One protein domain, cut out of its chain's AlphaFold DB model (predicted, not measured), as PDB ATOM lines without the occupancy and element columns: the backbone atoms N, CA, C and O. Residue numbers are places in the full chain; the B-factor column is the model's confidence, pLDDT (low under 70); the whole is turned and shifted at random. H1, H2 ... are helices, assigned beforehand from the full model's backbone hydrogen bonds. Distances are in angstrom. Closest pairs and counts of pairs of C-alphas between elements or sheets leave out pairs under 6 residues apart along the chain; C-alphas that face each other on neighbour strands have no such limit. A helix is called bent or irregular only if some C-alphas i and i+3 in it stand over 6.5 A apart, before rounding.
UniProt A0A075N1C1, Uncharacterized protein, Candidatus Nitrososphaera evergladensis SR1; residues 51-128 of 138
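Overview. This is residues 51 to 128 of the 138 residues of an uncharacterized protein of Candidatus Nitrososphaera evergladensis SR1 (UniProt A0A075N1C1). Two helices, H2 and H3, lie side by side as a hairpin, and H1 crosses this pair slantwise near the end where H2 begins and H3 ends. The long unnamed stretch of residues 51 to 69 winds over the same side of the pair as H1, and residues 119 to 128 form a tail past the end of H3. The printed part has 78 residues with three named helices, H1, H2 and H3 in that order, and no named strand; its class is all helix. It is compact, with a radius of gyration of the C-alphas of 11.9 A and spans of 36 by 30 by 19 A.

Arrangement. After residues 51 to 69 comes H1, residues 70 to 84, and a tight link of one residue joins it to H2, residues 86 to 103. H1 and H2 form a helical hairpin and run opposite ways at a steep tilt of 45 degrees. They touch through residues 77 to 81 of H1 and 88 to 89 of H2 alone; the closest C-alphas, of Ala 81 and Val 89, are 5.8 A apart. A second tight link leads to H3, residues 105 to 118. H2 and H3, also a helical hairpin, touch with 26 pairs of C-alphas within 8 A and run opposite ways at a shallow tilt of 13 degrees; their closest C-alphas, of Gln 97 and Ser 108, are 4.2 A apart. H3 touches H1 with residues 114 to 118 alone, the same way at a steep tilt of 51 degrees; the closest C-alphas, of Glu 74 and Leu 114, are 6.9 A apart. The helix packing is mostly crossed, but only just, with 1 of 3 touching pairs at a shallow tilt. In H1 and H3 every O i to N i+4 pair is within hydrogen-bond range; in H2, 12 of 14 are.

Along the chain. H1 begins at C-alpha 70, (143.290, 127.481, 134.567), and measures 20.9 A from first to last C-alpha. H2 measures 26.2 A and is irregular: C-alphas 99 and 102 are 7.2 A apart. H3 measures 20.0 A and ends at C-alpha 118, (135.029, 121.838, 124.732).

Size, cuts and confidence. The two C-alphas farthest apart, of Thr 103 and Gly 124, are 36.2 A apart. The printed part has no cut, and both links between helices are tight. The mean pLDDT of the printed part is 76.2, and residues 51 to 63 and 120 to 128 are under 70.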
ATOM      1  N   ILE A  51     120.519 141.082 120.149       49.56
ATOM      2  CA  ILE A  51     120.217 140.906 121.562       49.56
ATOM      3  C   ILE A  51     120.853 139.573 121.947       49.56
ATOM      4  O   ILE A  51     120.268 138.508 121.778       49.56
ATOM      5  N   VAL A  52     122.118 139.627 122.360       50.50
ATOM      6  CA  VAL A  52     122.667 138.570 123.201       50.50
ATOM      7  C   VAL A  52     121.943 138.760 124.533       50.50
ATOM      8  O   VAL A  52     122.052 139.858 125.084       50.50
ATOM      9  N   PRO A  53     121.136 137.791 125.005       57.31
ATOM     10  CA  PRO A  53     120.527 137.908 126.322       57.31
ATOM     11  C   PRO A  53     121.639 138.195 127.340       57.31
ATOM     12  O   PRO A  53     122.726 137.618 127.202       57.31
ATOM     13  N   PRO A  54     121.420 139.124 128.286       56.44
ATOM     14  CA  PRO A  54     122.417 139.420 129.301       56.44
ATOM     15  C   PRO A  54     122.792 138.107 129.985       56.44
ATOM     16  O   PRO A  54     121.926 137.361 130.438       56.44
ATOM     17  N   LEU A  55     124.082 137.783 129.956       57.69
ATOM     18  CA  LEU A  55     124.589 136.620 130.663       57.69
ATOM     19  C   LEU A  55     124.504 136.947 132.150       57.69
ATOM     20  O   LEU A  55     125.099 137.929 132.589       57.69
ATOM     21  N   GLU A  56     123.748 136.152 132.899       55.94
ATOM     22  CA  GLU A  56     123.694 136.277 134.352       55.94
ATOM     23  C   GLU A  56     125.089 136.046 134.948       55.94
ATOM     24  O   GLU A  56     125.878 135.227 134.452       55.94
ATOM     25  N   GLU A  57     125.410 136.780 136.012       54.41
ATOM     26  CA  GLU A  57     126.659 136.576 136.735       54.41
ATOM     27  C   GLU A  57     126.752 135.119 137.205       54.41
ATOM     28  O   GLU A  57     125.858 134.584 137.852       54.41
ATOM     29  N   GLY A  58     127.839 134.441 136.834       58.09
ATOM     30  CA  GLY A  58     128.051 133.039 137.193       58.09
ATOM     31  C   GLY A  58     127.485 132.000 136.224       58.09
ATOM     32  O   GLY A  58     127.680 130.803 136.458       58.09
ATOM     33  N   ALA A  59     126.924 132.406 135.081       57.59
ATOM     34  CA  ALA A  59     126.446 131.517 134.015       57.59
ATOM     35  C   ALA A  59     127.532 130.642 133.343       57.59
ATOM     36  O   ALA A  59     127.276 130.045 132.310       57.59
ATOM     37  N   LEU A  60     128.741 130.536 133.896       61.34
ATOM     38  CA  LEU A  60     129.774 129.610 133.427       61.34
ATOM     39  C   LEU A  60     130.594 128.979 134.564       61.34
ATOM     40  O   LEU A  60     131.669 128.446 134.316       61.34
ATOM     41  N   GLY A  61     130.086 129.014 135.804       59.62
ATOM     42  CA  GLY A  61     130.775 128.410 136.955       59.62
ATOM     43  C   GLY A  61     130.687 129.165 138.282       59.62
ATOM     44  O   GLY A  61     131.461 128.866 139.194       59.62
ATOM     45  N   GLY A  62     129.794 130.153 138.390       64.56
ATOM     46  CA  GLY A  62     129.691 131.046 139.546       64.56
ATOM     47  C   GLY A  62     130.531 132.324 139.423       64.56
ATOM     48  O   GLY A  62     131.261 132.537 138.448       64.56
ATOM     49  N   SER A  63     130.394 133.206 140.412       68.38
ATOM     50  CA  SER A  63     131.154 134.456 140.516       68.38
ATOM     51  C   SER A  63     132.663 134.191 140.522       68.38
ATOM     52  O   SER A  63     133.144 133.248 141.153       68.38
ATOM     53  N   GLY A  64     133.427 135.026 139.812       76.00
ATOM     54  CA  GLY A  64     134.888 134.921 139.784       76.00
ATOM     55  C   GLY A  64     135.444 133.770 138.939       76.00
ATOM     56  O   GLY A  64     136.593 133.398 139.136       76.00
ATOM     57  N   PHE A  65     134.681 133.227 137.981       82.00
ATOM     58  CA  PHE A  65     135.139 132.155 137.083       82.00
ATOM     59  C   PHE A  65     136.542 132.399 136.492       82.00
ATOM     60  O   PHE A  65     137.400 131.527 136.558       82.00
ATOM     61  N   PHE A  66     136.815 133.606 135.986       82.56
ATOM     62  CA  PHE A  66     138.123 133.954 135.411       82.56
ATOM     63  C   PHE A  66     139.225 134.244 136.440       82.56
ATOM     64  O   PHE A  66     140.372 134.420 136.046       82.56
ATOM     65  N   ASN A  67     138.890 134.306 137.730       85.25
ATOM     66  CA  ASN A  67     139.853 134.495 138.819       85.25
ATOM     67  C   ASN A  67     140.365 133.152 139.367       85.25
ATOM     68  O   ASN A  67     141.324 133.132 140.132       85.25
ATOM     69  N   ARG A  68     139.717 132.039 138.996       85.75
ATOM     70  CA  ARG A  68     140.143 130.675 139.335       85.75
ATOM     71  C   ARG A  68     141.362 130.256 138.525       85.75
ATOM     72  O   ARG A  68     141.649 130.849 137.481       85.75
ATOM     73  N   THR A  69     142.043 129.203 138.968       89.56
ATOM     74  CA  THR A  69     143.170 128.637 138.218       89.56
ATOM     75  C   THR A  69     142.708 128.075 136.870       89.56
ATOM     76  O   THR A  69     141.534 127.748 136.668       89.56
ATOM     77  N   ASN A  70     143.627 127.969 135.907       87.25
ATOM     78  CA  ASN A  70     143.290 127.481 134.567       87.25
ATOM     79  C   ASN A  70     142.713 126.057 134.592       87.25
ATOM     80  O   ASN A  70     141.770 125.777 133.849       87.25
ATOM     81  N   ASP A  71     143.235 125.198 135.465       84.69
ATOM     82  CA  ASP A  71     142.804 123.805 135.589       84.69
ATOM     83  C   ASP A  71     141.409 123.693 136.210       84.69
ATOM     84  O   ASP A  71     140.583 122.896 135.759       84.69
ATOM     85  N   GLU A  72     141.104 124.535 137.202       85.94
ATOM     86  CA  GLU A  72     139.761 124.643 137.777       85.94
ATOM     87  C   GLU A  72     138.749 125.107 136.734       85.94
ATOM     88  O   GLU A  72     137.690 124.498 136.594       85.94
ATOM     89  N   GLN A  73     139.082 126.150 135.963       87.69
ATOM     90  CA  GLN A  73     138.221 126.647 134.886       87.69
ATOM     91  C   GLN A  73     137.881 125.545 133.883       87.69
ATOM     92  O   GLN A  73     136.739 125.447 133.439       87.69
ATOM     93  N   GLU A  74     138.857 124.706 133.532       86.94
ATOM     94  CA  GLU A  74     138.637 123.575 132.633       86.94
ATOM     95  C   GLU A  74     137.700 122.543 133.262       86.94
ATOM     96  O   GLU A  74     136.686 122.221 132.643       86.94
ATOM     97  N   ARG A  75     137.953 122.108 134.505       85.31
ATOM     98  CA  ARG A  75     137.076 121.163 135.230       85.31
ATOM     99  C   ARG A  75     135.626 121.608 135.241       85.31
ATOM    100  O   ARG A  75     134.760 120.871 134.775       85.31
ATOM    101  N   ILE A  76     135.386 122.845 135.657       87.06
ATOM    102  CA  ILE A  76     134.043 123.424 135.755       87.06
ATOM    103  C   ILE A  76     133.344 123.433 134.397       87.06
ATOM    104  O   ILE A  76     132.170 123.088 134.279       87.06
ATOM    105  N   VAL A  77     134.059 123.839 133.348       88.00
ATOM    106  CA  VAL A  77     133.501 123.922 131.998       88.00
ATOM    107  C   VAL A  77     133.152 122.533 131.458       88.00
ATOM    108  O   VAL A  77     132.109 122.372 130.825       88.00
ATOM    109  N   PHE A  78     133.991 121.529 131.717       85.12
ATOM    110  CA  PHE A  78     133.742 120.147 131.308       85.12
ATOM    111  C   PHE A  78     132.601 119.493 132.099       85.12
ATOM    112  O   PHE A  78     131.781 118.793 131.504       85.12
ATOM    113  N   GLU A  79     132.498 119.741 133.405       84.62
ATOM    114  CA  GLU A  79     131.366 119.304 134.238       84.62
ATOM    115  C   GLU A  79     130.057 119.935 133.762       84.62
ATOM    116  O   GLU A  79     129.094 119.236 133.454       84.62
ATOM    117  N   ARG A  80     130.052 121.249 133.536       82.31
ATOM    118  CA  ARG A  80     128.889 121.956 132.993       82.31
ATOM    119  C   ARG A  80     128.513 121.463 131.595       82.31
ATOM    120  O   ARG A  80     127.333 121.385 131.257       82.31
ATOM    121  N   ALA A  81     129.497 121.104 130.768       84.00
ATOM    122  CA  ALA A  81     129.249 120.520 129.453       84.00
ATOM    123  C   ALA A  81     128.637 119.112 129.546       84.00
ATOM    124  O   ALA A  81     127.835 118.763 128.677       84.00
ATOM    125  N   LYS A  82     128.956 118.331 130.593       81.38
ATOM    126  CA  LYS A  82     128.289 117.048 130.896       81.38
ATOM    127  C   LYS A  82     126.823 117.242 131.274       81.38
ATOM    128  O   LYS A  82     125.990 116.466 130.823       81.38
ATOM    129  N   GLU A  83     126.519 118.262 132.070       80.00
ATOM    130  CA  GLU A  83     125.166 118.517 132.578       80.00
ATOM    131  C   GLU A  83     124.243 119.169 131.539       80.00
ATOM    132  O   GLU A  83     123.116 118.727 131.327       80.00
ATOM    133  N   LEU A  84     124.714 120.234 130.882       79.19
ATOM    134  CA  LEU A  84     123.899 121.095 130.015       79.19
ATOM    135  C   LEU A  84     124.070 120.810 128.516       79.19
ATOM    136  O   LEU A  84     123.268 121.277 127.701       79.19
ATOM    137  N   GLY A  85     125.118 120.074 128.149       77.88
ATOM    138  CA  GLY A  85     125.473 119.743 126.773       77.88
ATOM    139  C   GLY A  85     126.469 120.714 126.125       77.88
ATOM    140  O   GLY A  85     126.424 121.933 126.309       77.88
ATOM    141  N   GLU A  86     127.339 120.153 125.278       80.38
ATOM    142  CA  GLU A  86     128.438 120.838 124.576       80.38
ATOM    143  C   GLU A  86     128.006 122.150 123.915       80.38
ATOM    144  O   GLU A  86     128.577 123.211 124.157       80.38
ATOM    145  N   LYS A  87     126.972 122.085 123.067       79.88
ATOM    146  CA  LYS A  87     126.546 123.217 122.237       79.88
ATOM    147  C   LYS A  87     126.142 124.421 123.074       79.88
ATOM    148  O   LYS A  87     126.391 125.553 122.661       79.88
ATOM    149  N   LYS A  88     125.519 124.177 124.230       81.31
ATOM    150  CA  LYS A  88     125.068 125.237 125.129       81.31
ATOM    151  C   LYS A  88     126.268 125.917 125.785       81.31
ATOM    152  O   LYS A  88     126.408 127.129 125.653       81.31
ATOM    153  N   VAL A  89     127.193 125.138 126.344       84.88
ATOM    154  CA  VAL A  89     128.418 125.659 126.979       84.88
ATOM    155  C   VAL A  89     129.332 126.372 125.979       84.88
ATOM    156  O   VAL A  89     129.844 127.454 126.260       84.88
ATOM    157  N   VAL A  90     129.492 125.837 124.766       84.69
ATOM    158  CA  VAL A  90     130.237 126.513 123.692       84.69
ATOM    159  C   VAL A  90     129.576 127.844 123.322       84.69
ATOM    160  O   VAL A  90     130.275 128.836 123.118       84.69
ATOM    161  N   GLY A  91     128.243 127.894 123.254       82.06
ATOM    162  CA  GLY A  91     127.495 129.131 123.021       82.06
ATOM    163  C   GLY A  91     127.739 130.182 124.107       82.06
ATOM    164  O   GLY A  91     128.038 131.332 123.780       82.06
ATOM    165  N   GLU A  92     127.684 129.772 125.376       85.00
ATOM    166  CA  GLU A  92     127.962 130.620 126.545       85.00
ATOM    167  C   GLU A  92     129.406 131.162 126.506       85.00
ATOM    168  O   GLU A  92     129.623 132.373 126.591       85.00
ATOM    169  N   LEU A  93     130.400 130.303 126.248       88.25
ATOM    170  CA  LEU A  93     131.813 130.700 126.152       88.25
ATOM    171  C   LEU A  93     132.065 131.675 124.994       88.25
ATOM    172  O   LEU A  93     132.846 132.619 125.121       88.25
ATOM    173  N   ARG A  94     131.386 131.487 123.858       85.00
ATOM    174  CA  ARG A  94     131.468 132.407 122.713       85.00
ATOM    175  C   ARG A  94     130.814 133.750 123.000       85.00
ATOM    176  O   ARG A  94     131.301 134.769 122.510       85.00
ATOM    177  N   ALA A  95     129.740 133.771 123.780       84.19
ATOM    178  CA  ALA A  95     129.125 135.012 124.220       84.19
ATOM    179  C   ALA A  95     130.068 135.789 125.158       84.19
ATOM    180  O   ALA A  95     130.302 136.974 124.916       84.19
ATOM    181  N   LEU A  96     130.718 135.117 126.120       84.00
ATOM    182  CA  LEU A  96     131.742 135.738 126.975       84.00
ATOM    183  C   LEU A  96     132.958 136.228 126.187       84.00
ATOM    184  O   LEU A  96     133.445 137.328 126.437       84.00
ATOM    185  N   GLN A  97     133.424 135.456 125.201       86.81
ATOM    186  CA  GLN A  97     134.494 135.894 124.303       86.81
ATOM    187  C   GLN A  97     134.149 137.248 123.665       86.81
ATOM    188  O   GLN A  97     134.984 138.145 123.622       86.81
ATOM    189  N   VAL A  98     132.927 137.397 123.146       84.38
ATOM    190  CA  VAL A  98     132.486 138.647 122.510       84.38
ATOM    191  C   VAL A  98     132.341 139.768 123.536       84.38
ATOM    192  O   VAL A  98     132.755 140.886 123.243       84.38
ATOM    193  N   PHE A  99     131.805 139.470 124.720       82.88
ATOM    194  CA  PHE A  99     131.618 140.438 125.798       82.88
ATOM    195  C   PHE A  99     132.949 141.036 126.275       82.88
ATOM    196  O   PHE A  99     133.114 142.253 126.296       82.88
ATOM    197  N   PHE A 100     133.937 140.186 126.565       81.81
ATOM    198  CA  PHE A 100     135.250 140.620 127.043       81.81
ATOM    199  C   PHE A 100     136.187 141.096 125.930       81.81
ATOM    200  O   PHE A 100     137.275 141.582 126.219       81.81
ATOM    201  N   LYS A 101     135.799 140.992 124.652       82.62
ATOM    202  CA  LYS A 101     136.682 141.308 123.516       82.62
ATOM    203  C   LYS A 101     137.274 142.718 123.592       82.62
ATOM    204  O   LYS A 101     138.405 142.916 123.152       82.62
ATOM    205  N   THR A 102     136.502 143.665 124.117       75.75
ATOM    206  CA  THR A 102     136.881 145.080 124.213       75.75
ATOM    207  C   THR A 102     137.389 145.452 125.604       75.75
ATOM    208  O   THR A 102     138.318 146.242 125.711       75.75
ATOM    209  N   THR A 103     136.788 144.900 126.661       81.44
ATOM    210  CA  THR A 103     137.053 145.302 128.051       81.44
ATOM    211  C   THR A 103     138.193 144.523 128.702       81.44
ATOM    212  O   THR A 103     138.960 145.100 129.460       81.44
ATOM    213  N   ASP A 104     138.330 143.231 128.398       82.94
ATOM    214  CA  ASP A 104     139.374 142.367 128.952       82.94
ATOM    215  C   ASP A 104     139.826 141.329 127.903       82.94
ATOM    216  O   ASP A 104     139.322 140.195 127.833       82.94
ATOM    217  N   PRO A 105     140.791 141.700 127.040       88.12
ATOM    218  CA  PRO A 105     141.235 140.838 125.951       88.12
ATOM    219  C   PRO A 105     141.813 139.493 126.417       88.12
ATOM    220  O   PRO A 105     141.756 138.521 125.657       88.12
ATOM    221  N   GLN A 106     142.359 139.414 127.637       87.69
ATOM    222  CA  GLN A 106     142.904 138.177 128.202       87.69
ATOM    223  C   GLN A 106     141.779 137.193 128.528       87.69
ATOM    224  O   GLN A 106     141.811 136.056 128.049       87.69
ATOM    225  N   LYS A 107     140.726 137.644 129.222       86.94
ATOM    226  CA  LYS A 107     139.535 136.816 129.489       86.94
ATOM    227  C   LYS A 107     138.836 136.384 128.204       86.94
ATOM    228  O   LYS A 107     138.432 135.229 128.077       86.94
ATOM    229  N   SER A 108     138.772 137.265 127.202       85.69
ATOM    230  CA  SER A 108     138.254 136.916 125.871       85.69
ATOM    231  C   SER A 108     139.057 135.788 125.208       85.69
ATOM    232  O   SER A 108     138.475 134.824 124.698       85.69
ATOM    233  N   LYS A 109     140.396 135.868 125.226       89.50
ATOM    234  CA  LYS A 109     141.264 134.804 124.691       89.50
ATOM    235  C   LYS A 109     141.065 133.491 125.450       89.50
ATOM    236  O   LYS A 109     140.949 132.451 124.804       89.50
ATOM    237  N   ARG A 110     140.950 133.543 126.779       90.00
ATOM    238  CA  ARG A 110     140.725 132.355 127.613       90.00
ATOM    239  C   ARG A 110     139.376 131.693 127.327       90.00
ATOM    240  O   ARG A 110     139.321 130.489 127.107       90.00
ATOM    241  N   ALA A 111     138.300 132.473 127.225       89.31
ATOM    242  CA  ALA A 111     136.977 131.966 126.857       89.31
ATOM    243  C   ALA A 111     136.979 131.296 125.469       89.31
ATOM    244  O   ALA A 111     136.374 130.240 125.274       89.31
ATOM    245  N   LEU A 112     137.705 131.874 124.504       89.88
ATOM    246  CA  LEU A 112     137.900 131.265 123.190       89.88
ATOM    247  C   LEU A 112     138.652 129.931 123.284       89.88
ATOM    248  O   LEU A 112     138.254 128.975 122.621       89.88
ATOM    249  N   GLU A 113     139.724 129.866 124.068       90.06
ATOM    250  CA  GLU A 113     140.514 128.650 124.270       90.06
ATOM    251  C   GLU A 113     139.665 127.529 124.876       90.06
ATOM    252  O   GLU A 113     139.562 126.454 124.286       90.06
ATOM    253  N   LEU A 114     138.961 127.815 125.974       88.88
ATOM    254  CA  LEU A 114     138.021 126.890 126.607       88.88
ATOM    255  C   LEU A 114     136.951 126.427 125.613       88.88
ATOM    256  O   LEU A 114     136.684 125.235 125.505       88.88
ATOM    257  N   SER A 115     136.406 127.342 124.798       88.12
ATOM    258  CA  SER A 115     135.406 126.975 123.789       88.12
ATOM    259  C   SER A 115     135.951 125.985 122.763       88.12
ATOM    260  O   SER A 115     135.188 125.163 122.280       88.12
ATOM    261  N   LYS A 116     137.249 126.043 122.433       86.25
ATOM    262  CA  LYS A 116     137.903 125.099 121.515       86.25
ATOM    263  C   LYS A 116     138.209 123.764 122.189       86.25
ATOM    264  O   LYS A 116     138.126 122.746 121.524       86.25
ATOM    265  N   LYS A 117     138.556 123.760 123.479       84.81
ATOM    266  CA  LYS A 117     138.779 122.521 124.246       84.81
ATOM    267  C   LYS A 117     137.477 121.729 124.424       84.81
ATOM    268  O   LYS A 117     137.458 120.508 124.278       84.81
ATOM    269  N   VAL A 118     136.374 122.433 124.675       82.56
ATOM    270  CA  VAL A 118     135.029 121.838 124.732       82.56
ATOM    271  C   VAL A 118     134.534 121.458 123.339       82.56
ATOM    272  O   VAL A 118     134.011 120.367 123.146       82.56
ATOM    273  N   ALA A 119     134.715 122.338 122.348       71.12
ATOM    274  CA  ALA A 119     134.320 122.065 120.971       71.12
ATOM    275  C   ALA A 119     135.275 121.051 120.331       71.12
ATOM    276  O   ALA A 119     136.289 121.414 119.740       71.12
ATOM    277  N   GLY A 120     134.934 119.770 120.421       61.50
ATOM    278  CA  GLY A 120     135.752 118.684 119.875       61.50
ATOM    279  C   GLY A 120     135.998 117.534 120.841       61.50
ATOM    280  O   GLY A 120     136.252 116.427 120.374       61.50
ATOM    281  N   SER A 121     135.809 117.737 122.149       61.91
ATOM    282  CA  SER A 121     135.796 116.643 123.137       61.91
ATOM    283  C   SER A 121     134.579 115.712 122.992       61.91
ATOM    284  O   SER A 121     134.539 114.648 123.599       61.91
ATOM    285  N   PHE A 122     133.621 116.059 122.126       54.28
ATOM    286  CA  PHE A 122     132.405 115.289 121.835       54.28
ATOM    287  C   PHE A 122     132.313 114.767 120.389       54.28
ATOM    288  O   PHE A 122     131.264 114.257 119.983       54.28
ATOM    289  N   LYS A 123     133.361 114.891 119.557       48.81
ATOM    290  CA  LYS A 123     133.276 114.476 118.143       48.81
ATOM    291  C   LYS A 123     133.092 112.952 118.039       48.81
ATOM    292  O   LYS A 123     134.058 112.202 118.081       48.81
ATOM    293  N   GLY A 124     131.839 112.513 117.886       50.81
ATOM    294  CA  GLY A 124     131.451 111.102 117.759       50.81
ATOM    295  C   GLY A 124     130.971 110.416 119.046       50.81
ATOM    296  O   GLY A 124     130.777 109.206 119.014       50.81
ATOM    297  N   LYS A 125     130.760 111.138 120.161       53.22
ATOM    298  CA  LYS A 125     130.350 110.550 121.456       53.22
ATOM    299  C   LYS A 125     129.146 111.285 122.067       53.22
ATOM    300  O   LYS A 125     129.068 112.507 122.011       53.22
ATOM    301  N   GLN A 126     128.203 110.538 122.658       45.38
ATOM    302  CA  GLN A 126     127.013 111.082 123.347       45.38
ATOM    303  C   GLN A 126     127.296 111.572 124.785       45.38
ATOM    304  O   GLN A 126     126.463 112.273 125.356       45.38
ATOM    305  N   LYS A 127     128.454 111.236 125.375       43.84
ATOM    306  CA  LYS A 127     128.890 111.662 126.718       43.84
ATOM    307  C   LYS A 127     130.331 112.177 126.691       43.84
ATOM    308  O   LYS A 127     131.141 111.695 125.902       43.84
ATOM    309  N   VAL A 128     130.630 113.139 127.570       46.59
ATOM    310  CA  VAL A 128     131.981 113.689 127.775       46.59
ATOM    311  C   VAL A 128     132.840 112.685 128.514       46.59
ATOM    312  O   VAL A 128     132.588 112.388 129.684       46.59
TER     313      VAL A 128